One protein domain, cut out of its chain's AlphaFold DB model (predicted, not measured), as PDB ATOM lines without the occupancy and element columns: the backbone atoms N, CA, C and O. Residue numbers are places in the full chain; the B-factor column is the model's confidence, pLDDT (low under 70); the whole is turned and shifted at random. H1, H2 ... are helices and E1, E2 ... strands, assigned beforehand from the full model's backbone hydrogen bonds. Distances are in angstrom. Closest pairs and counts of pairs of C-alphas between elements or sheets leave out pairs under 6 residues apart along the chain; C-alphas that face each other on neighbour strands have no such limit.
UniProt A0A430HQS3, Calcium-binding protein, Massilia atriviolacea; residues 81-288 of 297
ATOM      1  N   LEU A  81      25.596  22.582  20.195       75.69
ATOM      2  CA  LEU A  81      26.734  22.047  20.912       75.69
ATOM      3  C   LEU A  81      26.348  21.938  22.379       75.69
ATOM      4  O   LEU A  81      25.846  22.886  22.974       75.69
ATOM      5  N   THR A  82      26.575  20.763  22.940       79.44
ATOM      6  CA  THR A  82      26.315  20.484  24.345       79.44
ATOM      7  C   THR A  82      27.554  19.813  24.907       79.44
ATOM      8  O   THR A  82      28.013  18.825  24.321       79.44
ATOM      9  N   GLY A  83      28.088  20.386  25.978       80.44
ATOM     10  CA  GLY A  83      29.155  19.823  26.785       80.44
ATOM     11  C   GLY A  83      28.649  18.683  27.663       80.44
ATOM     12  O   GLY A  83      27.743  17.918  27.293       80.44
ATOM     13  N   SER A  84      29.285  18.532  28.807       80.06
ATOM     14  CA  SER A  84      29.139  17.420  29.731       80.06
ATOM     15  C   SER A  84      29.154  17.923  31.173       80.06
ATOM     16  O   SER A  84      28.884  19.085  31.414       80.06
ATOM     17  N   ASP A  85      29.393  17.040  32.143       84.62
ATOM     18  CA  ASP A  85      29.522  17.467  33.543       84.62
ATOM     19  C   ASP A  85      30.994  17.808  33.909       84.62
ATOM     20  O   ASP A  85      31.337  17.946  35.088       84.62
ATOM     21  N   ASP A  86      31.888  17.811  32.914       85.25
ATOM     22  CA  ASP A  86      33.320  18.096  33.019       85.25
ATOM     23  C   ASP A  86      33.643  19.369  32.211       85.25
ATOM     24  O   ASP A  86      32.937  19.681  31.266       85.25
ATOM     25  N   ALA A  87      34.771  20.026  32.508       83.88
ATOM     26  CA  ALA A  87      35.245  21.186  31.745       83.88
ATOM     27  C   ALA A  87      35.421  20.880  30.243       83.88
ATOM     28  O   ALA A  87      36.232  20.025  29.851       83.88
ATOM     29  N   ASP A  88      34.710  21.631  29.409       83.38
ATOM     30  CA  ASP A  88      34.614  21.472  27.968       83.38
ATOM     31  C   ASP A  88      35.098  22.713  27.200       83.38
ATOM     32  O   ASP A  88      35.124  23.845  27.677       83.38
ATOM     33  N   ILE A  89      35.489  22.499  25.940       87.12
ATOM     34  CA  ILE A  89      35.794  23.581  24.995       87.12
ATOM     35  C   ILE A  89      34.851  23.446  23.804       87.12
ATOM     36  O   ILE A  89      34.982  22.528  22.983       87.12
ATOM     37  N   LEU A  90      33.916  24.383  23.689       79.81
ATOM     38  CA  LEU A  90      32.892  24.427  22.658       79.81
ATOM     39  C   LEU A  90      33.193  25.552  21.669       79.81
ATOM     40  O   LEU A  90      33.205  26.727  22.021       79.81
ATOM     41  N   HIS A  91      33.397  25.192  20.402       82.50
ATOM     42  CA  HIS A  91      33.557  26.157  19.317       82.50
ATOM     43  C   HIS A  91      32.370  26.078  18.360       82.50
ATOM     44  O   HIS A  91      32.130  25.024  17.757       82.50
ATOM     45  N   GLY A  92      31.673  27.200  18.194       76.44
ATOM     46  CA  GLY A  92      30.638  27.356  17.182       76.44
ATOM     47  C   GLY A  92      31.180  27.204  15.758       76.44
ATOM     48  O   GLY A  92      32.388  27.095  15.500       76.44
ATOM     49  N   ARG A  93      30.256  27.123  14.814       76.00
ATOM     50  CA  ARG A  93      30.487  26.919  13.387       76.00
ATOM     51  C   ARG A  93      30.158  28.209  12.631       76.00
ATOM     52  O   ARG A  93      30.294  29.322  13.118       76.00
ATOM     53  N   GLU A  94      29.887  28.083  11.338       74.62
ATOM     54  CA  GLU A  94      29.278  29.187  10.604       74.62
ATOM     55  C   GLU A  94      27.830  29.335  11.040       74.62
ATOM     56  O   GLU A  94      27.185  28.317  11.221       74.62
ATOM     57  N   GLY A  95      27.323  30.568  11.028       75.12
ATOM     58  CA  GLY A  95      25.909  30.883  11.224       75.12
ATOM     59  C   GLY A  95      25.503  30.935  12.689       75.12
ATOM     60  O   GLY A  95      26.293  31.401  13.491       75.12
ATOM     61  N   ALA A  96      24.234  30.659  12.980       77.31
ATOM     62  CA  ALA A  96      23.649  30.892  14.297       77.31
ATOM     63  C   ALA A  96      23.663  29.596  15.111       77.31
ATOM     64  O   ALA A  96      23.030  28.615  14.710       77.31
ATOM     65  N   ASP A  97      24.345  29.613  16.252       78.81
ATOM     66  CA  ASP A  97      24.614  28.421  17.048       78.81
ATOM     67  C   ASP A  97      24.049  28.501  18.472       78.81
ATOM     68  O   ASP A  97      23.743  29.566  19.019       78.81
ATOM     69  N   LEU A  98      23.884  27.319  19.062       81.81
ATOM     70  CA  LEU A  98      23.459  27.095  20.437       81.81
ATOM     71  C   LEU A  98      24.576  26.340  21.158       81.81
ATOM     72  O   LEU A  98      24.840  25.187  20.817       81.81
ATOM     73  N   LEU A  99      25.231  26.976  22.122       85.62
ATOM     74  CA  LEU A  99      26.312  26.386  22.906       85.62
ATOM     75  C   LEU A  99      25.857  26.269  24.364       85.62
ATOM     76  O   LEU A  99      25.533  27.279  24.984       85.62
ATOM     77  N   PHE A 100      25.846  25.040  24.880       83.69
ATOM     78  CA  PHE A 100      25.498  24.698  26.260       83.69
ATOM     79  C   PHE A 100      26.690  24.005  26.925       83.69
ATOM     80  O   PHE A 100      27.019  22.899  26.493       83.69
ATOM     81  N   GLY A 101      27.318  24.621  27.924       85.81
ATOM     82  CA  GLY A 101      28.433  24.034  28.678       85.81
ATOM     83  C   GLY A 101      27.977  22.893  29.590       85.81
ATOM     84  O   GLY A 101      28.376  21.753  29.376       85.81
ATOM     85  N   LEU A 102      26.931  23.161  30.384       86.69
ATOM     86  CA  LEU A 102      26.341  22.304  31.427       86.69
ATOM     87  C   LEU A 102      27.060  22.447  32.773       86.69
ATOM     88  O   LEU A 102      26.963  23.525  33.333       86.69
ATOM     89  N   ASP A 103      27.641  21.397  33.359       87.38
ATOM     90  CA  ASP A 103      28.402  21.539  34.610       87.38
ATOM     91  C   ASP A 103      29.903  21.509  34.265       87.38
ATOM     92  O   ASP A 103      30.318  20.711  33.433       87.38
ATOM     93  N   GLY A 104      30.737  22.258  34.981       86.69
ATOM     94  CA  GLY A 104      32.174  22.347  34.708       86.69
ATOM     95  C   GLY A 104      32.597  23.781  34.405       86.69
ATOM     96  O   GLY A 104      31.761  24.645  34.218       86.69
ATOM     97  N   ASP A 105      33.907  24.036  34.419       91.75
ATOM     98  CA  ASP A 105      34.448  25.345  34.038       91.75
ATOM     99  C   ASP A 105      34.710  25.318  32.522       91.75
ATOM    100  O   ASP A 105      35.713  24.745  32.074       91.75
ATOM    101  N   ASP A 106      33.804  25.880  31.728       91.81
ATOM    102  CA  ASP A 106      33.768  25.693  30.279       91.81
ATOM    103  C   ASP A 106      34.334  26.878  29.487       91.81
ATOM    104  O   ASP A 106      34.359  28.030  29.920       91.81
ATOM    105  N   VAL A 107      34.762  26.608  28.250       93.31
ATOM    106  CA  VAL A 107      35.123  27.637  27.265       93.31
ATOM    107  C   VAL A 107      34.170  27.572  26.079       93.31
ATOM    108  O   VAL A 107      34.238  26.652  25.264       93.31
ATOM    109  N   LEU A 108      33.317  28.582  25.928       90.56
ATOM    110  CA  LEU A 108      32.353  28.692  24.833       90.56
ATOM    111  C   LEU A 108      32.770  29.822  23.886       90.56
ATOM    112  O   LEU A 108      32.742  30.993  24.258       90.56
ATOM    113  N   GLN A 109      33.117  29.493  22.639       90.25
ATOM    114  CA  GLN A 109      33.537  30.479  21.643       90.25
ATOM    115  C   GLN A 109      32.725  30.398  20.352       90.25
ATOM    116  O   GLN A 109      32.783  29.397  19.636       90.25
ATOM    117  N   ASP A 110      32.070  31.498  19.976       86.69
ATOM    118  CA  ASP A 110      31.528  31.656  18.626       86.69
ATOM    119  C   ASP A 110      31.402  33.117  18.165       86.69
ATOM    120  O   ASP A 110      30.573  33.909  18.615       86.69
ATOM    121  N   VAL A 111      32.219  33.472  17.180       81.06
ATOM    122  CA  VAL A 111      32.305  34.831  16.634       81.06
ATOM    123  C   VAL A 111      31.496  35.025  15.347       81.06
ATOM    124  O   VAL A 111      31.627  36.064  14.690       81.06
ATOM    125  N   ARG A 112      30.689  34.043  14.936       79.94
ATOM    126  CA  ARG A 112      29.904  34.088  13.698       79.94
ATOM    127  C   ARG A 112      28.418  34.025  14.010       79.94
ATOM    128  O   ARG A 112      28.014  33.417  14.975       79.94
ATOM    129  N   GLY A 113      27.615  34.679  13.173       81.06
ATOM    130  CA  GLY A 113      26.161  34.685  13.331       81.06
ATOM    131  C   GLY A 113      25.674  35.276  14.655       81.06
ATOM    132  O   GLY A 113      26.307  36.170  15.208       81.06
ATOM    133  N   ASN A 114      24.485  34.838  15.061       84.81
ATOM    134  CA  ASN A 114      23.734  35.318  16.213       84.81
ATOM    135  C   ASN A 114      23.461  34.110  17.113       84.81
ATOM    136  O   ASN A 114      22.685  33.232  16.737       84.81
ATOM    137  N   ASN A 115      24.099  34.061  18.272       86.56
ATOM    138  CA  ASN A 115      24.267  32.826  19.025       86.56
ATOM    139  C   ASN A 115      23.582  32.887  20.382       86.56
ATOM    140  O   ASN A 115      23.239  33.955  20.899       86.56
ATOM    141  N   LEU A 116      23.412  31.713  20.970       88.38
ATOM    142  CA  LEU A 116      23.088  31.553  22.376       88.38
ATOM    143  C   LEU A 116      24.242  30.824  23.044       88.38
ATOM    144  O   LEU A 116      24.601  29.722  22.629       88.38
ATOM    145  N   PHE A 117      24.773  31.443  24.085       92.75
ATOM    146  CA  PHE A 117      25.745  30.847  24.983       92.75
ATOM    147  C   PHE A 117      25.085  30.664  26.344       92.75
ATOM    148  O   PHE A 117      24.529  31.628  26.874       92.75
ATOM    149  N   ASP A 118      25.128  29.445  26.863       92.00
ATOM    150  CA  ASP A 118      24.695  29.059  28.206       92.00
ATOM    151  C   ASP A 118      25.840  28.251  28.817       92.00
ATOM    152  O   ASP A 118      26.043  27.103  28.421       92.00
ATOM    153  N   GLY A 119      26.652  28.892  29.661       93.94
ATOM    154  CA  GLY A 119      27.797  28.254  30.318       93.94
ATOM    155  C   GLY A 119      27.320  27.135  31.236       93.94
ATOM    156  O   GLY A 119      27.592  25.965  30.992       93.94
ATOM    157  N   GLY A 120      26.387  27.460  32.124       92.44
ATOM    158  CA  GLY A 120      25.677  26.485  32.938       92.44
ATOM    159  C   GLY A 120      26.083  26.601  34.397       92.44
ATOM    160  O   GLY A 120      25.560  27.467  35.085       92.44
ATOM    161  N   ALA A 121      26.896  25.704  34.933       92.44
ATOM    162  CA  ALA A 121      27.366  25.757  36.308       92.44
ATOM    163  C   ALA A 121      28.874  25.522  36.369       92.44
ATOM    164  O   ALA A 121      29.334  24.447  36.016       92.44
ATOM    165  N   GLY A 122      29.607  26.447  36.973       94.06
ATOM    166  CA  GLY A 122      31.068  26.484  36.956       94.06
ATOM    167  C   GLY A 122      31.536  27.893  36.623       94.06
ATOM    168  O   GLY A 122      30.710  28.768  36.412       94.06
ATOM    169  N   ASP A 123      32.840  28.144  36.683       95.56
ATOM    170  CA  ASP A 123      33.392  29.451  36.315       95.56
ATOM    171  C   ASP A 123      33.734  29.452  34.809       95.56
ATOM    172  O   ASP A 123      34.815  29.006  34.406       95.56
ATOM    173  N   ASP A 124      32.835  29.978  33.975       96.44
ATOM    174  CA  ASP A 124      32.895  29.839  32.516       96.44
ATOM    175  C   ASP A 124      33.596  31.005  31.801       96.44
ATOM    176  O   ASP A 124      33.530  32.174  32.196       96.44
ATOM    177  N   LEU A 125      34.231  30.709  30.665       96.75
ATOM    178  CA  LEU A 125      34.767  31.689  29.721       96.75
ATOM    179  C   LEU A 125      33.947  31.685  28.430       96.75
ATOM    180  O   LEU A 125      34.048  30.780  27.603       96.75
ATOM    181  N   ILE A 126      33.201  32.760  28.198       96.06
ATOM    182  CA  ILE A 126      32.318  32.887  27.040       96.06
ATOM    183  C   ILE A 126      32.804  34.017  26.138       96.06
ATOM    184  O   ILE A 126      32.880  35.174  26.549       96.06
ATOM    185  N   GLU A 127      33.083  33.720  24.873       93.12
ATOM    186  CA  GLU A 127      33.444  34.717  23.870       93.12
ATOM    187  C   GLU A 127      32.560  34.612  22.632       93.12
ATOM    188  O   GLU A 127      32.573  33.619  21.904       93.12
ATOM    189  N   GLY A 128      31.831  35.687  22.344       89.19
ATOM    190  CA  GLY A 128      30.893  35.702  21.235       89.19
ATOM    191  C   GLY A 128      30.871  36.994  20.440       89.19
ATOM    192  O   GLY A 128      31.350  38.045  20.876       89.19
ATOM    193  N   ALA A 129      30.271  36.933  19.256       86.12
ATOM    194  CA  ALA A 129      29.944  38.107  18.452       86.12
ATOM    195  C   ALA A 129      28.466  38.105  18.034       86.12
ATOM    196  O   ALA A 129      27.679  37.302  18.523       86.12
ATOM    197  N   GLY A 130      28.085  39.050  17.170       84.12
ATOM    198  CA  GLY A 130      26.717  39.183  16.660       84.12
ATOM    199  C   GLY A 130      25.660  39.580  17.692       84.12
ATOM    200  O   GLY A 130      25.970  39.977  18.818       84.12
ATOM    201  N   GLN A 131      24.399  39.513  17.269       86.69
ATOM    202  CA  GLN A 131      23.249  39.757  18.134       86.69
ATOM    203  C   GLN A 131      22.993  38.475  18.921       86.69
ATOM    204  O   GLN A 131      22.284  37.589  18.453       86.69
ATOM    205  N   SER A 132      23.630  38.360  20.080       89.75
ATOM    206  CA  SER A 132      23.708  37.097  20.814       89.75
ATOM    207  C   SER A 132      23.158  37.225  22.228       89.75
ATOM    208  O   SER A 132      23.161  38.308  22.829       89.75
ATOM    209  N   LEU A 133      22.665  36.099  22.735       91.62
ATOM    210  CA  LEU A 133      22.265  35.912  24.120       91.62
ATOM    211  C   LEU A 133      23.411  35.243  24.874       91.62
ATOM    212  O   LEU A 133      23.859  34.170  24.482       91.62
ATOM    213  N   TYR A 134      23.854  35.876  25.951       95.38
ATOM    214  CA  TYR A 134      24.878  35.348  26.841       95.38
ATOM    215  C   TYR A 134      24.250  35.069  28.197       95.38
ATOM    216  O   TYR A 134      23.640  35.959  28.804       95.38
ATOM    217  N   ILE A 135      24.403  33.832  28.636       94.94
ATOM    218  CA  ILE A 135      24.027  33.316  29.940       94.94
ATOM    219  C   ILE A 135      25.315  32.707  30.488       94.94
ATOM    220  O   ILE A 135      25.825  31.757  29.899       94.94
ATOM    221  N   GLY A 136      25.873  33.310  31.537       95.44
ATOM    222  CA  GLY A 136      26.988  32.704  32.265       95.44
ATOM    223  C   GLY A 136      26.486  31.439  32.946       95.44
ATOM    224  O   GLY A 136      26.769  30.335  32.504       95.44
ATOM    225  N   GLY A 137      25.532  31.627  33.852       93.19
ATOM    226  CA  GLY A 137      24.928  30.541  34.602       93.19
ATOM    227  C   GLY A 137      25.300  30.703  36.066       93.19
ATOM    228  O   GLY A 137      25.358  31.827  36.541       93.19
ATOM    229  N   ALA A 138      25.468  29.615  36.806       93.12
ATOM    230  CA  ALA A 138      25.890  29.650  38.198       93.12
ATOM    231  C   ALA A 138      27.412  29.536  38.315       93.12
ATOM    232  O   ALA A 138      27.953  28.453  38.134       93.12
ATOM    233  N   GLY A 139      28.078  30.590  38.769       94.62
ATOM    234  CA  GLY A 139      29.533  30.627  38.850       94.62
ATOM    235  C   GLY A 139      30.053  32.048  38.943       94.62
ATOM    236  O   GLY A 139      29.364  32.941  39.417       94.62
ATOM    237  N   ASN A 140      31.304  32.289  38.588       96.00
ATOM    238  CA  ASN A 140      31.785  33.644  38.338       96.00
ATOM    239  C   ASN A 140      32.328  33.691  36.921       96.00
ATOM    240  O   ASN A 140      33.512  33.435  36.681       96.00
ATOM    241  N   ASP A 141      31.454  34.060  35.997       98.06
ATOM    242  CA  ASP A 141      31.727  33.867  34.583       98.06
ATOM    243  C   ASP A 141      32.441  35.071  33.981       98.06
ATOM    244  O   ASP A 141      32.277  36.223  34.396       98.06
ATOM    245  N   THR A 142      33.251  34.823  32.958       98.00
ATOM    246  CA  THR A 142      33.909  35.860  32.168       98.00
ATOM    247  C   THR A 142      33.352  35.865  30.754       98.00
ATOM    248  O   THR A 142      33.623  34.976  29.955       98.00
ATOM    249  N   ILE A 143      32.619  36.921  30.410       97.00
ATOM    250  CA  ILE A 143      31.943  37.055  29.119       97.00
ATOM    251  C   ILE A 143      32.595  38.173  28.305       97.00
ATOM    252  O   ILE A 143      32.635  39.326  28.730       97.00
ATOM    253  N   THR A 144      33.048  37.876  27.092       94.81
ATOM    254  CA  THR A 144      33.507  38.872  26.117       94.81
ATOM    255  C   THR A 144      32.547  38.924  24.935       94.81
ATOM    256  O   THR A 144      32.451  37.987  24.145       94.81
ATOM    257  N   ALA A 145      31.844  40.049  24.792       91.38
ATOM    258  CA  ALA A 145      30.849  40.244  23.743       91.38
ATOM    259  C   ALA A 145      31.334  41.266  22.701       91.38
ATOM    260  O   ALA A 145      31.358  42.479  22.943       91.38
ATOM    261  N   TRP A 146      31.689  40.773  21.513       85.44
ATOM    262  CA  TRP A 146      32.173  41.558  20.368       85.44
ATOM    263  C   TRP A 146      31.063  42.110  19.468       85.44
ATOM    264  O   TRP A 146      31.309  42.985  18.636       85.44
ATOM    265  N   GLY A 147      29.850  41.578  19.601       77.50
ATOM    266  CA  GLY A 147      28.722  41.867  18.724       77.50
ATOM    267  C   GLY A 147      28.007  43.189  18.994       77.50
ATOM    268  O   GLY A 147      28.322  43.906  19.929       77.50
ATOM    269  N   ALA A 148      27.023  43.527  18.166       74.88
ATOM    270  CA  ALA A 148      26.059  44.594  18.446       74.88
ATOM    271  C   ALA A 148      24.716  43.955  18.828       74.88
ATOM    272  O   ALA A 148      24.448  42.842  18.393       74.88
ATOM    273  N   ASP A 149      23.879  44.650  19.599       85.12
ATOM    274  CA  ASP A 149      22.585  44.142  20.093       85.12
ATOM    275  C   ASP A 149      22.749  42.918  21.007       85.12
ATOM    276  O   ASP A 149      22.263  41.821  20.736       85.12
ATOM    277  N   VAL A 150      23.483  43.122  22.100       90.44
ATOM    278  CA  VAL A 150      23.829  42.073  23.066       90.44
ATOM    279  C   VAL A 150      22.741  41.948  24.123       90.44
ATOM    280  O   VAL A 150      22.295  42.953  24.685       90.44
ATOM    281  N   THR A 151      22.359  40.714  24.447       94.00
ATOM    282  CA  THR A 151      21.549  40.421  25.631       94.00
ATOM    283  C   THR A 151      22.362  39.606  26.624       94.00
ATOM    284  O   THR A 151      22.840  38.529  26.292       94.00
ATOM    285  N   LEU A 152      22.502  40.122  27.840       95.31
ATOM    286  CA  LEU A 152      23.123  39.445  28.975       95.31
ATOM    287  C   LEU A 152      21.996  39.028  29.913       95.31
ATOM    288  O   LEU A 152      21.267  39.902  30.389       95.31
ATOM    289  N   ALA A 153      21.799  37.738  30.152       94.06
ATOM    290  CA  ALA A 153      20.798  37.281  31.108       94.06
ATOM    291  C   ALA A 153      21.459  36.889  32.428       94.06
ATOM    292  O   ALA A 153      22.558  36.349  32.430       94.06
ATOM    293  N   PHE A 154      20.784  37.193  33.533       93.50
ATOM    294  CA  PHE A 154      21.291  36.942  34.877       93.50
ATOM    295  C   PHE A 154      20.129  36.666  35.836       93.50
ATOM    296  O   PHE A 154      19.124  37.389  35.853       93.50
ATOM    297  N   ASN A 155      20.264  35.640  36.660       91.12
ATOM    298  CA  ASN A 155      19.303  35.221  37.668       91.12
ATOM    299  C   ASN A 155      19.914  35.252  39.075       91.12
ATOM    300  O   ASN A 155      21.117  35.363  39.274       91.12
ATOM    301  N   ALA A 156      19.055  35.196  40.095       90.06
ATOM    302  CA  ALA A 156      19.532  35.071  41.469       90.06
ATOM    303  C   ALA A 156      20.261  33.730  41.651       90.06
ATOM    304  O   ALA A 156      19.679  32.677  41.379       90.06
ATOM    305  N   GLY A 157      21.479  33.775  42.192       90.06
ATOM    306  CA  GLY A 157      22.351  32.606  42.319       90.06
ATOM    307  C   GLY A 157      23.336  32.402  41.169       90.06
ATOM    308  O   GLY A 157      24.135  31.477  41.284       90.06
ATOM    309  N   ASP A 158      23.321  33.263  40.147       92.19
ATOM    310  CA  ASP A 158      24.254  33.181  39.018       92.19
ATOM    311  C   ASP A 158      25.688  33.572  39.431       92.19
ATOM    312  O   ASP A 158      26.640  33.051  38.889       92.19
ATOM    313  N   GLY A 159      25.856  34.361  40.500       94.00
ATOM    314  CA  GLY A 159      27.163  34.649  41.111       94.00
ATOM    315  C   GLY A 159      27.709  36.041  40.785       94.00
ATOM    316  O   GLY A 159      26.945  37.005  40.880       94.00
ATOM    317  N   ASP A 160      29.021  36.200  40.562       95.69
ATOM    318  CA  ASP A 160      29.664  37.511  40.304       95.69
ATOM    319  C   ASP A 160      30.390  37.547  38.950       95.69
ATOM    320  O   ASP A 160      31.609  37.380  38.866       95.69
ATOM    321  N   ASP A 161      29.627  37.820  37.895       97.31
ATOM    322  CA  ASP A 161      30.110  37.760  36.516       97.31
ATOM    323  C   ASP A 161      30.899  39.003  36.120       97.31
ATOM    324  O   ASP A 161      30.598  40.138  36.507       97.31
ATOM    325  N   THR A 162      31.871  38.819  35.236       97.38
ATOM    326  CA  THR A 162      32.612  39.892  34.582       97.38
ATOM    327  C   THR A 162      32.319  39.900  33.091       97.38
ATOM    328  O   THR A 162      32.621  38.953  32.375       97.38
ATOM    329  N   VAL A 163      31.804  41.020  32.587       96.50
ATOM    330  CA  VAL A 163      31.485  41.187  31.169       96.50
ATOM    331  C   VAL A 163      32.320  42.297  30.549       96.50
ATOM    332  O   VAL A 163      32.293  43.453  30.980       96.50
ATOM    333  N   ILE A 164      33.028  41.959  29.478       93.00
ATOM    334  CA  ILE A 164      33.747  42.885  28.614       93.00
ATOM    335  C   ILE A 164      32.876  43.145  27.388       93.00
ATOM    336  O   ILE A 164      32.725  42.310  26.495       93.00
ATOM    337  N   LEU A 165      32.298  44.343  27.341       89.31
ATOM    338  CA  LEU A 165      31.527  44.803  26.195       89.31
ATOM    339  C   LEU A 165      32.462  45.468  25.186       89.31
ATOM    340  O   LEU A 165      32.935  46.587  25.390       89.31
ATOM    341  N   CYS A 166      32.687  44.794  24.065       83.06
ATOM    342  CA  CYS A 166      33.295  45.386  22.874       83.06
ATOM    343  C   CYS A 166      32.227  45.906  21.888       83.06
ATOM    344  O   CYS A 166      32.548  46.538  20.876       83.06
ATOM    345  N   ALA A 167      30.959  45.664  22.229       68.62
ATOM    346  CA  ALA A 167      29.759  46.044  21.510       68.62
ATOM    347  C   ALA A 167      29.587  47.552  21.320       68.62
ATOM    348  O   ALA A 167      29.914  48.361  22.187       68.62
ATOM    349  N   ARG A 168      28.987  47.930  20.185       74.81
ATOM    350  CA  ARG A 168      28.592  49.322  19.898       74.81
ATOM    351  C   ARG A 168      27.086  49.534  19.748       74.81
ATOM    352  O   ARG A 168      26.656  50.675  19.797       74.81
ATOM    353  N   GLY A 169      26.296  48.470  19.598       85.62
ATOM    354  CA  GLY A 169      24.828  48.550  19.564       85.62
ATOM    355  C   GLY A 169      24.201  48.622  20.962       85.62
ATOM    356  O   GLY A 169      24.933  48.606  21.953       85.62
ATOM    357  N   PRO A 170      22.862  48.705  21.069       89.25
ATOM    358  CA  PRO A 170      22.151  48.552  22.332       89.25
ATOM    359  C   PRO A 170      22.549  47.268  23.068       89.25
ATOM    360  O   PRO A 170      22.786  46.222  22.471       89.25
ATOM    361  N   VAL A 171      22.589  47.356  24.390       93.06
ATOM    362  CA  VAL A 171      22.801  46.224  25.290       93.06
ATOM    363  C   VAL A 171      21.590  46.113  26.200       93.06
ATOM    364  O   VAL A 171      21.120  47.125  26.725       93.06
ATOM    365  N   THR A 172      21.099  44.897  26.403       94.00
ATOM    366  CA  THR A 172      20.079  44.596  27.409       94.00
ATOM    367  C   THR A 172      20.674  43.689  28.473       94.00
ATOM    368  O   THR A 172      21.153  42.606  28.157       94.00
ATOM    369  N   VAL A 173      20.591  44.100  29.735       94.94
ATOM    370  CA  VAL A 173      20.768  43.201  30.880       94.94
ATOM    371  C   VAL A 173      19.381  42.724  31.302       94.94
ATOM    372  O   VAL A 173      18.523  43.543  31.629       94.94
ATOM    373  N   SER A 174      19.135  41.419  31.253       93.81
ATOM    374  CA  SER A 174      17.849  40.790  31.555       93.81
ATOM    375  C   SER A 174      17.929  40.028  32.870       93.81
ATOM    376  O   SER A 174      18.487  38.938  32.931       93.81
ATOM    377  N   LEU A 175      17.325  40.596  33.910       92.56
ATOM    378  CA  LEU A 175      17.264  40.015  35.244       92.56
ATOM    379  C   LEU A 175      15.981  39.204  35.436       92.56
ATOM    380  O   LEU A 175      14.888  39.710  35.146       92.56
ATOM    381  N   GLY A 176      16.097  37.982  35.952       88.00
ATOM    382  CA  GLY A 176      14.947  37.107  36.181       88.00
ATOM    383  C   GLY A 176      14.447  36.986  37.615       88.00
ATOM    384  O   GLY A 176      14.612  37.877  38.454       88.00
ATOM    385  N   LEU A 177      13.734  35.885  37.868       78.56
ATOM    386  CA  LEU A 177      12.982  35.646  39.097       78.56
ATOM    387  C   LEU A 177      13.893  35.637  40.330       78.56
ATOM    388  O   LEU A 177      15.002  35.117  40.319       78.56
ATOM    389  N   GLY A 178      13.379  36.186  41.432       81.12
ATOM    390  CA  GLY A 178      14.118  36.307  42.693       81.12
ATOM    391  C   GLY A 178      14.890  37.619  42.836       81.12
ATOM    392  O   GLY A 178      15.236  37.986  43.958       81.12
ATOM    393  N   ILE A 179      15.066  38.373  41.749       88.69
ATOM    394  CA  ILE A 179      15.653  39.710  41.787       88.69
ATOM    395  C   ILE A 179      14.528  40.748  41.780       88.69
ATOM    396  O   ILE A 179      13.652  40.761  40.917       88.69
ATOM    397  N   GLU A 180      14.541  41.650  42.758       86.31
ATOM    398  CA  GLU A 180      13.619  42.784  42.807       86.31
ATOM    399  C   GLU A 180      14.364  44.071  42.465       86.31
ATOM    400  O   GLU A 180      15.469  44.290  42.956       86.31
ATOM    401  N   ALA A 181      13.736  44.976  41.705       84.00
ATOM    402  CA  ALA A 181      14.339  46.262  41.331       84.00
ATOM    403  C   ALA A 181      14.907  47.033  42.535       84.00
ATOM    404  O   ALA A 181      15.971  47.630  42.434       84.00
ATOM    405  N   ALA A 182      14.229  46.973  43.688       85.38
ATOM    406  CA  ALA A 182      14.655  47.650  44.914       85.38
ATOM    407  C   ALA A 182      15.973  47.108  45.503       85.38
ATOM    408  O   ALA A 182      16.611  47.803  46.293       85.38
ATOM    409  N   ASN A 183      16.366  45.890  45.125       87.50
ATOM    410  CA  ASN A 183      17.613  45.251  45.538       87.50
ATOM    411  C   ASN A 183      18.720  45.422  44.490       87.50
ATOM    412  O   ASN A 183      19.879  45.138  44.782       87.50
ATOM    413  N   VAL A 184      18.385  45.935  43.302       91.62
ATOM    414  CA  VAL A 184      19.377  46.224  42.273       91.62
ATOM    415  C   VAL A 184      20.062  47.549  42.581       91.62
ATOM    416  O   VAL A 184      19.417  48.585  42.746       91.62
ATOM    417  N   THR A 185      21.386  47.532  42.647       92.81
ATOM    418  CA  THR A 185      22.215  48.717  42.872       92.81
ATOM    419  C   THR A 185      23.223  48.854  41.747       92.81
ATOM    420  O   THR A 185      23.984  47.931  41.479       92.81
ATOM    421  N   LEU A 186      23.263  50.028  41.118       94.25
ATOM    422  CA  LEU A 186      24.345  50.378  40.205       94.25
ATOM    423  C   LEU A 186      25.476  51.023  40.987       94.25
ATOM    424  O   LEU A 186      25.236  51.902  41.816       94.25
ATOM    425  N   MET A 187      26.709  50.627  40.709       93.62
ATOM    426  CA  MET A 187      27.881  51.200  41.349       93.62
ATOM    427  C   MET A 187      28.990  51.417  40.336       93.62
ATOM    428  O   MET A 187      29.288  50.542  39.534       93.62
ATOM    429  N   ARG A 188      29.647  52.569  40.405       94.38
ATOM    430  CA  ARG A 188      30.915  52.772  39.709       94.38
ATOM    431  C   ARG A 188      32.067  52.539  40.672       94.38
ATOM    432  O   ARG A 188      32.148  53.222  41.692       94.38
ATOM    433  N   ASP A 189      32.997  51.675  40.296       91.94
ATOM    434  CA  ASP A 189      34.281  51.511  40.979       91.94
ATOM    435  C   ASP A 189      35.405  51.520  39.931       91.94
ATOM    436  O   ASP A 189      35.462  50.686  39.026       91.94
ATOM    437  N   GLY A 190      36.238  52.562  39.994       92.38
ATOM    438  CA  GLY A 190      37.249  52.864  38.986       92.38
ATOM    439  C   GLY A 190      36.666  52.983  37.571       92.38
ATOM    440  O   GLY A 190      35.822  53.849  37.291       92.38
ATOM    441  N   ALA A 191      37.157  52.116  36.681       92.25
ATOM    442  CA  ALA A 191      36.754  52.024  35.280       92.25
ATOM    443  C   ALA A 191      35.511  51.148  35.050       92.25
ATOM    444  O   ALA A 191      34.967  51.144  33.948       92.25
ATOM    445  N   ASN A 192      35.045  50.425  36.069       94.25
ATOM    446  CA  ASN A 192      34.013  49.404  35.929       94.25
ATOM    447  C   ASN A 192      32.648  49.931  36.387       94.25
ATOM    448  O   ASN A 192      32.545  50.720  37.336       94.25
ATOM    449  N   LEU A 193      31.594  49.465  35.718       95.31
ATOM    450  CA  LEU A 193      30.212  49.623  36.161       95.31
ATOM    451  C   LEU A 193      29.735  48.288  36.725       95.31
ATOM    452  O   LEU A 193      29.764  47.280  36.038       95.31
ATOM    453  N   PHE A 194      29.260  48.292  37.958       95.56
ATOM    454  CA  PHE A 194      28.687  47.134  38.618       95.56
ATOM    455  C   PHE A 194      27.172  47.261  38.661       95.56
ATOM    456  O   PHE A 194      26.645  48.306  39.055       95.56
ATOM    457  N   LEU A 195      26.485  46.177  38.328       95.69
ATOM    458  CA  LEU A 195      25.089  45.947  38.648       95.69
ATOM    459  C   LEU A 195      25.042  44.868  39.726       95.69
ATOM    460  O   LEU A 195      25.367  43.717  39.476       95.69
ATOM    461  N   ARG A 196      24.664  45.240  40.944       94.50
ATOM    462  CA  ARG A 196      24.549  44.321  42.080       94.50
ATOM    463  C   ARG A 196      23.092  43.961  42.297       94.50
ATOM    464  O   ARG A 196      22.282  44.872  42.430       94.50
ATOM    465  N   THR A 197      22.767  42.676  42.373       90.31
ATOM    466  CA  THR A 197      21.417  42.168  42.704       90.31
ATOM    467  C   THR A 197      21.298  41.777  44.182       90.31
ATOM    468  O   THR A 197      20.194  41.616  44.704       90.31
ATOM    469  N   GLY A 198      22.438  41.723  44.882       81.12
ATOM    470  CA  GLY A 198      22.575  41.467  46.309       81.12
ATOM    471  C   GLY A 198      23.951  41.895  46.837       81.12
ATOM    472  O   GLY A 198      24.679  42.649  46.195       81.12
ATOM    473  N   ALA A 199      24.319  41.435  48.037       70.06
ATOM    474  CA  ALA A 199      25.595  41.806  48.666       70.06
ATOM    475  C   ALA A 199      26.816  41.036  48.125       70.06
ATOM    476  O   ALA A 199      27.940  41.464  48.377       70.06
ATOM    477  N   ALA A 200      26.602  39.903  47.453       78.38
ATOM    478  CA  ALA A 200      27.657  38.976  47.033       78.38
ATOM    479  C   ALA A 200      27.488  38.468  45.592       78.38
ATOM    480  O   ALA A 200      28.202  37.561  45.199       78.38
ATOM    481  N   GLU A 201      26.542  39.029  44.839       91.62
ATOM    482  CA  GLU A 201      26.243  38.626  43.465       91.62
ATOM    483  C   GLU A 201      25.964  39.858  42.601       91.62
ATOM    484  O   GLU A 201      25.606  40.942  43.102       91.62
ATOM    485  N   GLY A 202      26.162  39.703  41.302       93.88
ATOM    486  CA  GLY A 202      25.897  40.714  40.303       93.88
ATOM    487  C   GLY A 202      26.780  40.549  39.079       93.88
ATOM    488  O   GLY A 202      27.315  39.487  38.807       93.88
ATOM    489  N   MET A 203      26.917  41.647  38.351       95.94
ATOM    490  CA  MET A 203      27.654  41.701  37.103       95.94
ATOM    491  C   MET A 203      28.531  42.946  37.070       95.94
ATOM    492  O   MET A 203      28.068  44.067  37.321       95.94
ATOM    493  N   ALA A 204      29.797  42.766  36.720       96.12
ATOM    494  CA  ALA A 204      30.761  43.818  36.468       96.12
ATOM    495  C   ALA A 204      30.923  44.028  34.958       96.12
ATOM    496  O   ALA A 204      31.533  43.224  34.265       96.12
ATOM    497  N   LEU A 205      30.440  45.155  34.443       95.62
ATOM    498  CA  LEU A 205      30.764  45.627  33.099       95.62
ATOM    499  C   LEU A 205      32.160  46.270  33.135       95.62
ATOM    500  O   LEU A 205      32.336  47.436  33.521       95.62
ATOM    501  N   ALA A 206      33.165  45.470  32.792       94.62
ATOM    502  CA  ALA A 206      34.573  45.809  32.918       94.62
ATOM    503  C   ALA A 206      34.997  46.880  31.904       94.62
ATOM    504  O   ALA A 206      34.653  46.838  30.723       94.62
ATOM    505  N   GLY A 207      35.762  47.869  32.372       91.88
ATOM    506  CA  GLY A 207      36.265  48.962  31.540       91.88
ATOM    507  C   GLY A 207      35.183  49.895  30.982       91.88
ATOM    508  O   GLY A 207      35.483  50.685  30.086       91.88
ATOM    509  N   TRP A 208      33.947  49.832  31.493       92.00
ATOM    510  CA  TRP A 208      32.809  50.640  31.040       92.00
ATOM    511  C   TRP A 208      33.131  52.136  30.875       92.00
ATOM    512  O   TRP A 208      32.721  52.757  29.899       92.00
ATOM    513  N   TYR A 209      33.854  52.733  31.827       90.75
ATOM    514  CA  TYR A 209      34.150  54.172  31.835       90.75
ATOM    515  C   TYR A 209      35.426  54.560  31.073       90.75
ATOM    516  O   TYR A 209      35.645  55.753  30.852       90.75
ATOM    517  N   ASP A 210      36.240  53.581  30.674       90.62
ATOM    518  CA  ASP A 210      37.478  53.796  29.912       90.62
ATOM    519  C   ASP A 210      37.281  53.559  28.407       90.62
ATOM    520  O   ASP A 210      38.039  54.082  27.585       90.62
ATOM    521  N   ASN A 211      36.236  52.818  28.038       82.44
ATOM    522  CA  ASN A 211      35.894  52.494  26.661       82.44
ATOM    523  C   ASN A 211      34.660  53.279  26.180       82.44
ATOM    524  O   ASN A 211      33.856  53.754  26.984       82.44
ATOM    525  N   PRO A 212      34.475  53.446  24.858       79.62
ATOM    526  CA  PRO A 212      33.212  53.941  24.326       79.62
ATOM    527  C   PRO A 212      32.077  52.998  24.740       79.62
ATOM    528  O   PRO A 212      32.134  51.813  24.427       79.62
ATOM    529  N   GLY A 213      31.066  53.527  25.428       77.50
ATOM    530  CA  GLY A 213      29.888  52.752  25.808       77.50
ATOM    531  C   GLY A 213      28.994  52.387  24.611       77.50
ATOM    532  O   GLY A 213      29.154  52.959  23.526       77.50
ATOM    533  N   PRO A 214      28.038  51.463  24.812       89.19
ATOM    534  CA  PRO A 214      27.050  51.085  23.806       89.19
ATOM    535  C   PRO A 214      26.097  52.240  23.461       89.19
ATOM    536  O   PRO A 214      25.948  53.197  24.228       89.19
ATOM    537  N   ASP A 215      25.394  52.118  22.332       89.31
ATOM    538  CA  ASP A 215      24.371  53.083  21.899       89.31
ATOM    539  C   ASP A 215      23.206  53.214  22.899       89.31
ATOM    540  O   ASP A 215      22.601  54.283  23.021       89.31
ATOM    541  N   ALA A 216      22.894  52.138  23.626       90.75
ATOM    542  CA  ALA A 216      21.943  52.132  24.732       90.75
ATOM    543  C   ALA A 216      22.289  51.033  25.744       90.75
ATOM    544  O   ALA A 216      22.881  50.017  25.384       90.75
ATOM    545  N   LEU A 217      21.857  51.213  26.991       93.25
ATOM    546  CA  LEU A 217      21.920  50.196  28.034       93.25
ATOM    547  C   LEU A 217      20.549  50.089  28.686       93.25
ATOM    548  O   LEU A 217      20.137  50.969  29.443       93.25
ATOM    549  N   TRP A 218      19.858  49.001  28.390       92.62
ATOM    550  CA  TRP A 218      18.570  48.677  28.969       92.62
ATOM    551  C   TRP A 218      18.758  47.709  30.119       92.62
ATOM    552  O   TRP A 218      19.480  46.720  30.007       92.62
ATOM    553  N   LEU A 219      18.053  47.972  31.209       93.19
ATOM    554  CA  LEU A 219      17.778  46.952  32.199       93.19
ATOM    555  C   LEU A 219      16.365  46.449  31.986       93.19
ATOM    556  O   LEU A 219      15.414  47.230  31.971       93.19
ATOM    557  N   GLN A 220      16.231  45.142  31.855       92.00
ATOM    558  CA  GLN A 220      14.970  44.436  31.850       92.00
ATOM    559  C   GLN A 220      14.872  43.616  33.137       92.00
ATOM    560  O   GLN A 220      15.813  42.932  33.514       92.00
ATOM    561  N   LEU A 221      13.724  43.679  33.804       91.25
ATOM    562  CA  LEU A 221      13.406  42.873  34.976       91.25
ATOM    563  C   LEU A 221      12.153  42.050  34.694       91.25
ATOM    564  O   LEU A 221      11.123  42.601  34.289       91.25
ATOM    565  N   ILE A 222      12.234  40.746  34.925       88.19
ATOM    566  CA  ILE A 222      11.157  39.798  34.658       88.19
ATOM    567  C   ILE A 222      10.764  39.143  35.977       88.19
ATOM    568  O   ILE A 222      11.480  38.313  36.527       88.19
ATOM    569  N   GLY A 223       9.611  39.557  36.496       80.19
ATOM    570  CA  GLY A 223       9.064  39.070  37.758       80.19
ATOM    571  C   GLY A 223       7.687  38.434  37.591       80.19
ATOM    572  O   GLY A 223       7.081  38.478  36.520       80.19
ATOM    573  N   GLU A 224       7.119  37.941  38.694       71.62
ATOM    574  CA  GLU A 224       5.737  37.424  38.730       71.62
ATOM    575  C   GLU A 224       4.689  38.457  38.261       71.62
ATOM    576  O   GLU A 224       3.610  38.100  37.791       71.62
ATOM    577  N   GLY A 225       5.008  39.752  38.373       73.75
ATOM    578  CA  GLY A 225       4.170  40.866  37.922       73.75
ATOM    579  C   GLY A 225       4.311  41.235  36.440       73.75
ATOM    580  O   GLY A 225       3.710  42.227  36.028       73.75
ATOM    581  N   GLY A 226       5.093  40.481  35.662       82.06
ATOM    582  CA  GLY A 226       5.397  40.748  34.255       82.06
ATOM    583  C   GLY A 226       6.750  41.429  34.032       82.06
ATOM    584  O   GLY A 226       7.553  41.585  34.954       82.06
ATOM    585  N   THR A 227       6.994  41.825  32.782       88.06
ATOM    586  CA  THR A 227       8.247  42.449  32.345       88.06
ATOM    587  C   THR A 227       8.209  43.959  32.521       88.06
ATOM    588  O   THR A 227       7.274  44.630  32.075       88.06
ATOM    589  N   ARG A 228       9.270  44.504  33.113       89.56
ATOM    590  CA  ARG A 228       9.528  45.944  33.162       89.56
ATOM    591  C   ARG A 228      10.909  46.239  32.615       89.56
ATOM    592  O   ARG A 228      11.802  45.404  32.698       89.56
ATOM    593  N   SER A 229      11.091  47.440  32.087       90.81
ATOM    594  CA  SER A 229      12.404  47.895  31.633       90.81
ATOM    595  C   SER A 229      12.668  49.350  31.987       90.81
ATOM    596  O   SER A 229      11.730  50.124  32.193       90.81
ATOM    597  N   CYS A 230      13.939  49.724  32.055       89.94
ATOM    598  CA  CYS A 230      14.375  51.109  32.155       89.94
ATOM    599  C   CYS A 230      15.677  51.325  31.371       89.94
ATOM    600  O   CYS A 230      16.488  50.412  31.212       89.94
ATOM    601  N   ASP A 231      15.855  52.540  30.858       90.94
ATOM    602  CA  ASP A 231      17.106  52.971  30.233       90.94
ATOM    603  C   ASP A 231      18.068  53.438  31.330       90.94
ATOM    604  O   ASP A 231      17.751  54.339  32.116       90.94
ATOM    605  N   LEU A 232      19.243  52.820  31.390       91.62
ATOM    606  CA  LEU A 232      20.264  53.118  32.383       91.62
ATOM    607  C   LEU A 232      21.268  54.175  31.920       91.62
ATOM    608  O   LEU A 232      21.998  54.696  32.764       91.62
ATOM    609  N   MET A 233      21.319  54.543  30.636       90.19
ATOM    610  CA  MET A 233      22.404  55.373  30.091       90.19
ATOM    611  C   MET A 233      22.545  56.712  30.812       90.19
ATOM    612  O   MET A 233      23.644  57.097  31.216       90.19
ATOM    613  N   ALA A 234      21.430  57.418  31.021       86.50
ATOM    614  CA  ALA A 234      21.443  58.711  31.699       86.50
ATOM    615  C   ALA A 234      21.853  58.593  33.177       86.50
ATOM    616  O   ALA A 234      22.549  59.465  33.698       86.50
ATOM    617  N   LEU A 235      21.435  57.514  33.844       89.19
ATOM    618  CA  LEU A 235      21.772  57.251  35.241       89.19
ATOM    619  C   LEU A 235      23.261  56.917  35.386       89.19
ATOM    620  O   LEU A 235      23.958  57.534  36.189       89.19
ATOM    621  N   VAL A 236      23.755  56.001  34.554       91.81
ATOM    622  CA  VAL A 236      25.144  55.534  34.527       91.81
ATOM    623  C   VAL A 236      26.123  56.656  34.186       91.81
ATOM    624  O   VAL A 236      27.178  56.758  34.815       91.81
ATOM    625  N   ALA A 237      25.769  57.533  33.240       88.38
ATOM    626  CA  ALA A 237      26.576  58.702  32.887       88.38
ATOM    627  C   ALA A 237      26.719  59.705  34.049       88.38
ATOM    628  O   ALA A 237      27.681  60.472  34.091       88.38
ATOM    629  N   GLY A 238      25.767  59.706  34.989       87.00
ATOM    630  CA  GLY A 238      25.774  60.554  36.179       87.00
ATOM    631  C   GLY A 238      26.491  59.958  37.395       87.00
ATOM    632  O   GLY A 238      26.626  60.666  38.394       87.00
ATOM    633  N   LEU A 239      26.939  58.696  37.345       90.81
ATOM    634  CA  LEU A 239      27.593  58.034  38.479       90.81
ATOM    635  C   LEU A 239      29.019  58.562  38.700       90.81
ATOM    636  O   LEU A 239      29.910  58.436  37.851       90.81
ATOM    637  N   GLY A 240      29.239  59.129  39.885       88.50
ATOM    638  CA  GLY A 240      30.565  59.462  40.392       88.50
ATOM    639  C   GLY A 240      31.371  58.217  40.764       88.50
ATOM    640  O   GLY A 240      30.831  57.132  40.959       88.50
ATOM    641  N   GLU A 241      32.687  58.372  40.875       87.19
ATOM    642  CA  GLU A 241      33.578  57.299  41.327       87.19
ATOM    643  C   GLU A 241      33.230  56.867  42.765       87.19
ATOM    644  O   GLU A 241      32.998  57.720  43.624       87.19
ATOM    645  N   GLN A 242      33.183  55.554  43.024       83.31
ATOM    646  CA  GLN A 242      32.758  54.952  44.300       83.31
ATOM    647  C   GLN A 242      31.314  55.292  44.713       83.31
ATOM    648  O   GLN A 242      30.958  55.209  45.892       83.31
ATOM    649  N   GLN A 243      30.464  55.707  43.769       86.50
ATOM    650  CA  GLN A 243      29.058  55.979  44.040       86.50
ATOM    651  C   GLN A 243      28.215  54.735  43.771       86.50
ATOM    652  O   GLN A 243      28.268  54.178  42.678       86.50
ATOM    653  N   ALA A 244      27.382  54.368  44.745       86.62
ATOM    654  CA  ALA A 244      26.340  53.358  44.607       86.62
ATOM    655  C   ALA A 244      24.955  54.023  44.607       86.62
ATOM    656  O   ALA A 244      24.664  54.871  45.460       86.62
ATOM    657  N   VAL A 245      24.102  53.654  43.654       89.00
ATOM    658  CA  VAL A 245      22.733  54.158  43.502       89.00
ATOM    659  C   VAL A 245      21.775  52.973  43.369       89.00
ATOM    660  O   VAL A 245      21.836  52.254  42.370       89.00
ATOM    661  N   PRO A 246      20.879  52.757  44.350       86.44
ATOM    662  CA  PRO A 246      19.802  51.784  44.220       86.44
ATOM    663  C   PRO A 246      18.865  52.166  43.076       86.44
ATOM    664  O   PRO A 246      18.555  53.349  42.890       86.44
ATOM    665  N   LEU A 247      18.361  51.177  42.345       84.12
ATOM    666  CA  LEU A 247      17.329  51.406  41.347       84.12
ATOM    667  C   LEU A 247      15.984  51.623  42.050       84.12
ATOM    668  O   LEU A 247      15.404  50.736  42.673       84.12
ATOM    669  N   GLY A 248      15.492  52.861  41.978       70.81
ATOM    670  CA  GLY A 248      14.146  53.205  42.427       70.81
ATOM    671  C   GLY A 248      13.072  52.603  41.514       70.81
ATOM    672  O   GLY A 248      13.365  52.124  40.423       70.81
ATOM    673  N   GLN A 249      11.805  52.657  41.940       66.06
ATOM    674  CA  GLN A 249      10.675  52.215  41.105       66.06
ATOM    675  C   GLN A 249      10.237  53.249  40.051       66.06
ATOM    676  O   GLN A 249       9.415  52.936  39.191       66.06
ATOM    677  N   ASP A 250      10.787  54.462  40.088       68.44
ATOM    678  CA  ASP A 250      10.476  55.517  39.123       68.44
ATOM    679  C   ASP A 250      11.270  55.322  37.821       68.44
ATOM    680  O   ASP A 250      12.444  54.962  37.850       68.44
ATOM    681  N   GLY A 251      10.644  55.588  36.670       75.88
ATOM    682  CA  GLY A 251      11.297  55.469  35.355       75.88
ATOM    683  C   GLY A 251      11.278  54.063  34.747       75.88
ATOM    684  O   GLY A 251      11.869  53.858  33.692       75.88
ATOM    685  N   TRP A 252      10.579  53.117  35.378       85.50
ATOM    686  CA  TRP A 252      10.281  51.815  34.786       85.50
ATOM    687  C   TRP A 252       9.070  51.897  33.858       85.50
ATOM    688  O   TRP A 252       8.070  52.551  34.165       85.50
ATOM    689  N   TYR A 253       9.152  51.182  32.743       85.62
ATOM    690  CA  TYR A 253       8.094  51.062  31.752       85.62
ATOM    691  C   TYR A 253       7.644  49.607  31.661       85.62
ATOM    692  O   TYR A 253       8.480  48.701  31.617       85.62
ATOM    693  N   ASP A 254       6.332  49.391  31.583       83.19
ATOM    694  CA  ASP A 254       5.793  48.102  31.156       83.19
ATOM    695  C   ASP A 254       6.121  47.941  29.667       83.19
ATOM    696  O   ASP A 254       5.672  48.733  28.831       83.19
ATOM    697  N   ALA A 255       6.943  46.951  29.332       78.50
ATOM    698  CA  ALA A 255       7.443  46.752  27.978       78.50
ATOM    699  C   ALA A 255       7.520  45.263  27.637       78.50
ATOM    700  O   ALA A 255       7.608  44.408  28.518       78.50
ATOM    701  N   ALA A 256       7.495  44.963  26.338       77.62
ATOM    702  CA  ALA A 256       7.851  43.637  25.848       77.62
ATOM    703  C   ALA A 256       9.322  43.323  26.185       77.62
ATOM    704  O   ALA A 256      10.095  44.256  26.426       77.62
ATOM    705  N   PRO A 257       9.722  42.040  26.194       75.81
ATOM    706  CA  PRO A 257      11.107  41.675  26.446       75.81
ATOM    707  C   PRO A 257      12.081  42.364  25.488       75.81
ATOM    708  O   PRO A 257      12.051  42.113  24.286       75.81
ATOM    709  N   ALA A 258      12.927  43.245  26.025       72.12
ATOM    710  CA  ALA A 258      13.925  43.984  25.255       72.12
ATOM    711  C   ALA A 258      15.075  43.073  24.795       72.12
ATOM    712  O   ALA A 258      15.616  43.282  23.715       72.12
ATOM    713  N   GLY A 259      15.380  42.026  25.570       75.25
ATOM    714  CA  GLY A 259      16.325  40.961  25.223       75.25
ATOM    715  C   GLY A 259      15.703  39.785  24.459       75.25
ATOM    716  O   GLY A 259      16.321  38.733  24.332       75.25
ATOM    717  N   GLY A 260      14.458  39.929  23.994       82.06
ATOM    718  CA  GLY A 260      13.730  38.868  23.303       82.06
ATOM    719  C   GLY A 260      13.116  37.817  24.233       82.06
ATOM    720  O   GLY A 260      13.227  37.862  25.460       82.06
ATOM    721  N   GLU A 261      12.390  36.873  23.636       81.69
ATOM    722  CA  GLU A 261      11.607  35.896  24.397       81.69
ATOM    723  C   GLU A 261      12.472  34.797  25.040       81.69
ATOM    724  O   GLU A 261      12.095  34.273  26.084       81.69
ATOM    725  N   LEU A 262      13.643  34.480  24.475       79.12
ATOM    726  CA  LEU A 262      14.564  33.480  25.035       79.12
ATOM    727  C   LEU A 262      15.201  33.945  26.348       79.12
ATOM    728  O   LEU A 262      15.192  33.201  27.326       79.12
ATOM    729  N   ALA A 263      15.640  35.204  26.421       83.06
ATOM    730  CA  ALA A 263      16.093  35.793  27.680       83.06
ATOM    731  C   ALA A 263      14.978  35.778  28.742       83.06
ATOM    732  O   ALA A 263      15.230  35.531  29.920       83.06
ATOM    733  N   ALA A 264      13.720  35.969  28.322       83.69
ATOM    734  CA  ALA A 264      12.570  35.854  29.216       83.69
ATOM    735  C   ALA A 264      12.289  34.421  29.689       83.69
ATOM    736  O   ALA A 264      11.838  34.220  30.820       83.69
ATOM    737  N   MET A 265      12.566  33.424  28.850       80.56
ATOM    738  CA  MET A 265      12.495  32.023  29.251       80.56
ATOM    739  C   MET A 265      13.541  31.692  30.316       80.56
ATOM    740  O   MET A 265      13.155  31.169  31.360       80.56
ATOM    741  N   TYR A 266      14.814  32.049  30.099       84.31
ATOM    742  CA  TYR A 266      15.867  31.852  31.109       84.31
ATOM    743  C   TYR A 266      15.501  32.526  32.430       84.31
ATOM    744  O   TYR A 266      15.517  31.915  33.495       84.31
ATOM    745  N   ALA A 267      15.047  33.772  32.346       81.38
ATOM    746  CA  ALA A 267      14.669  34.563  33.505       81.38
ATOM    747  C   ALA A 267      13.544  33.953  34.359       81.38
ATOM    748  O   ALA A 267      13.377  34.320  35.520       81.38
ATOM    749  N   THR A 268      12.729  33.055  33.799       78.25
ATOM    750  CA  THR A 268      11.594  32.437  34.505       78.25
ATOM    751  C   THR A 268      11.801  30.963  34.837       78.25
ATOM    752  O   THR A 268      10.943  30.370  35.501       78.25
ATOM    753  N   LYS A 269      12.930  30.370  34.430       72.25
ATOM    754  CA  LYS A 269      13.222  28.951  34.624       72.25
ATOM    755  C   LYS A 269      14.539  28.770  35.396       72.25
ATOM    756  O   LYS A 269      15.607  28.930  34.819       72.25
ATOM    757  N   PRO A 270      14.483  28.391  36.684       57.28
ATOM    758  CA  PRO A 270      15.685  27.992  37.400       57.28
ATOM    759  C   PRO A 270      16.250  26.710  36.769       57.28
ATOM    760  O   PRO A 270      15.534  25.707  36.703       57.28
ATOM    761  N   GLY A 271      17.502  26.753  36.304       53.66
ATOM    762  CA  GLY A 271      18.198  25.620  35.675       53.66
ATOM    763  C   GLY A 271      18.283  25.648  34.140       53.66
ATOM    764  O   GLY A 271      18.274  24.581  33.533       53.66
ATOM    765  N   GLY A 272      18.315  26.832  33.516       61.38
ATOM    766  CA  GLY A 272      18.681  26.984  32.099       61.38
ATOM    767  C   GLY A 272      17.519  26.978  31.096       61.38
ATOM    768  O   GLY A 272      16.345  26.753  31.434       61.38
ATOM    769  N   ILE A 273      17.839  27.243  29.825       63.56
ATOM    770  CA  ILE A 273      16.867  27.225  28.721       63.56
ATOM    771  C   ILE A 273      16.790  25.814  28.123       63.56
ATOM    772  O   ILE A 273      17.706  25.350  27.459       63.56
ATOM    773  N   GLU A 274      15.630  25.155  28.234       55.81
ATOM    774  CA  GLU A 274      15.348  24.000  27.366       55.81
ATOM    775  C   GLU A 274      14.817  24.490  26.017       55.81
ATOM    776  O   GLU A 274      13.696  25.001  25.931       55.81
ATOM    777  N   ILE A 275      15.582  24.281  24.943       56.38
ATOM    778  CA  ILE A 275      15.149  24.595  23.576       56.38
ATOM    779  C   ILE A 275      14.387  23.400  22.988       56.38
ATOM    780  O   ILE A 275      14.816  22.742  22.045       56.38
ATOM    781  N   THR A 276      13.215  23.102  23.555       51.19
ATOM    782  CA  THR A 276      12.303  22.080  23.018       51.19
ATOM    783  C   THR A 276      10.989  22.698  22.539       51.19
ATOM    784  O   THR A 276      10.490  23.695  23.069       51.19
ATOM    785  N   GLY A 277      10.401  22.118  21.487       51.88
ATOM    786  CA  GLY A 277       9.076  22.501  20.990       51.88
ATOM    787  C   GLY A 277       8.956  23.982  20.607       51.88
ATOM    788  O   GLY A 277       9.516  24.413  19.603       51.88
ATOM    789  N   ALA A 278       8.181  24.752  21.382       48.28
ATOM    790  CA  ALA A 278       7.921  26.169  21.113       48.28
ATOM    791  C   ALA A 278       9.183  27.045  21.216       48.28
ATOM    792  O   ALA A 278       9.328  27.977  20.431       48.28
ATOM    793  N   ALA A 279      10.124  26.703  22.100       49.59
ATOM    794  CA  ALA A 279      11.363  27.454  22.300       49.59
ATOM    795  C   ALA A 279      12.296  27.408  21.076       49.59
ATOM    796  O   ALA A 279      12.942  28.398  20.744       49.59
ATOM    797  N   ALA A 280      12.300  26.292  20.339       51.88
ATOM    798  CA  ALA A 280      13.064  26.148  19.096       51.88
ATOM    799  C   ALA A 280      12.526  27.051  17.966       51.88
ATOM    800  O   ALA A 280      13.288  27.591  17.163       51.88
ATOM    801  N   ALA A 281      11.205  27.254  17.920       53.69
ATOM    802  CA  ALA A 281      10.590  28.201  16.990       53.69
ATOM    803  C   ALA A 281      10.893  29.658  17.384       53.69
ATOM    804  O   ALA A 281      11.167  30.476  16.514       53.69
ATOM    805  N   MET A 282      10.917  29.960  18.687       57.12
ATOM    806  CA  MET A 282      11.261  31.289  19.209       57.12
ATOM    807  C   MET A 282      12.714  31.671  18.903       57.12
ATOM    808  O   MET A 282      12.987  32.820  18.572       57.12
ATOM    809  N   TRP A 283      13.638  30.708  18.941       60.81
ATOM    810  CA  TRP A 283      15.011  30.925  18.483       60.81
ATOM    811  C   TRP A 283      15.071  31.254  16.988       60.81
ATOM    812  O   TRP A 283      15.722  32.220  16.597       60.81
ATOM    813  N   THR A 284      14.308  30.514  16.172       58.12
ATOM    814  CA  THR A 284      14.253  30.729  14.718       58.12
ATOM    815  C   THR A 284      13.863  32.164  14.355       58.12
ATOM    816  O   THR A 284      14.421  32.759  13.431       58.12
ATOM    817  N   ASP A 285      12.920  32.727  15.110       54.59
ATOM    818  CA  ASP A 285      12.431  34.089  14.915       54.59
ATOM    819  C   ASP A 285      13.372  35.158  15.505       54.59
ATOM    820  O   ASP A 285      13.443  36.264  14.966       54.59
ATOM    821  N   ALA A 286      14.090  34.847  16.591       54.50
ATOM    822  CA  ALA A 286      14.961  35.793  17.290       54.50
ATOM    823  C   ALA A 286      16.371  35.897  16.685       54.50
ATOM    824  O   ALA A 286      16.915  36.999  16.611       54.50
ATOM    825  N   TYR A 287      16.951  34.780  16.233       58.16
ATOM    826  CA  TYR A 287      18.380  34.700  15.902       58.16
ATOM    827  C   TYR A 287      18.687  34.045  14.537       58.16
ATOM    828  O   TYR A 287      19.821  34.125  14.071       58.16
ATOM    829  N   GLY A 288      17.679  33.528  13.819       54.00
ATOM    830  CA  GLY A 288      17.821  32.920  12.480       54.00
ATOM    831  C   GLY A 288      17.380  31.454  12.461       54.00
ATOM    832  O   GLY A 288      17.236  30.864  13.510       54.00
TER     833      GLY A 288
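AT A GLANCE: This is residues 81 to 288 of the 297 residues of the protein "Calcium-binding protein" of Massilia atriviolacea (UniProt A0A430HQS3). The chain winds in stacked turns, a solenoid in which E1 to E10 alternate between two sheets that lie face to face, a sandwich; beyond these turns antiparallel strands extend both sheets. H2 packs on the smaller sheet, which curls round it, and H3 touches H2 at a steep tilt, the first residue of H2, Gly 260, coming closest to Ala 286 of H3; short H1 is at the end of the stack far from E1. The printed part has 208 residues, with sixteen named strands and three named helices in the order E1 to E15, H1, E16, H2, H3; the class is mixed, helices and strands, with 103 residues, under half, in named elements. The mixed sheets run E1 E3 E5 E7 E9 E13 E12 E11 E16 and E2 E4 E6 E8 E10 E14 E15. The whole is compact, with a radius of gyration of the C-alphas of 15.7 A and spans of 42 by 34 by 29 A.

IN THESE COORDINATES: E1 is residues 89 to 91, from C-alpha 89 at (35.794, 23.581, 24.995). E2 is 98 to 103, 16.0 A long, E3 107 to 110, E4 116 to 121, E5 125 to 128, E6 133 to 138, E7 142 to 145, E8 150 to 154, E9 160 to 165, 16.0 A, and E10 171 to 175. E11 is 185 to 189, E12 192 to 196, E13 202 to 205, E14 217 to 223, 19.6 A, and E15 226 to 231, 17.4 A. H1 is 233 to 237, E16 244 to 246, H2 260 to 268, 13.1 A, and H3 278 to 287, 14.5 A, ending with C-alpha 287 at (18.380, 34.700, 15.902).

HOW THE PARTS SIT: E1 and E3 are parallel at 3 degrees, with N 90 and O 107 2.8 A apart. E2 and E4 are parallel at 2 degrees, with N 99 and O 116 2.9 A apart. The facing parts of the twisted sheets are 8.2 A centre to centre. E11, E12 and E13 form a meander, each strand the antiparallel neighbour of the one before; N 187 and O 194 are 2.9 A apart, N 195 and O 203 2.8 A. E14 and E15 form a hairpin, with N 221 and O 228 2.8 A apart. H2 is on the smaller sheet; its closest C-alphas with E8 are Ala 263 and Ala 153, 6.0 A. H2 and H3 touch at Gly 260 and Ala 286, C-alphas 6.9 A apart, at a steep tilt of 46 degrees, opposite ways. H1 only grazes the larger sheet with residues 235 to 236. In H1, H2 and H3 every O i to N i+4 pair is within hydrogen-bond range.

THE WHOLE: The farthest C-alphas, of Glu 241 and Gly 277, are 47.2 A apart. The printed part has no cut. The links E13 to E14 and E16 to H2 are long. pLDDT is under 70 at residues 167, 249 to 250 and 270 to 288.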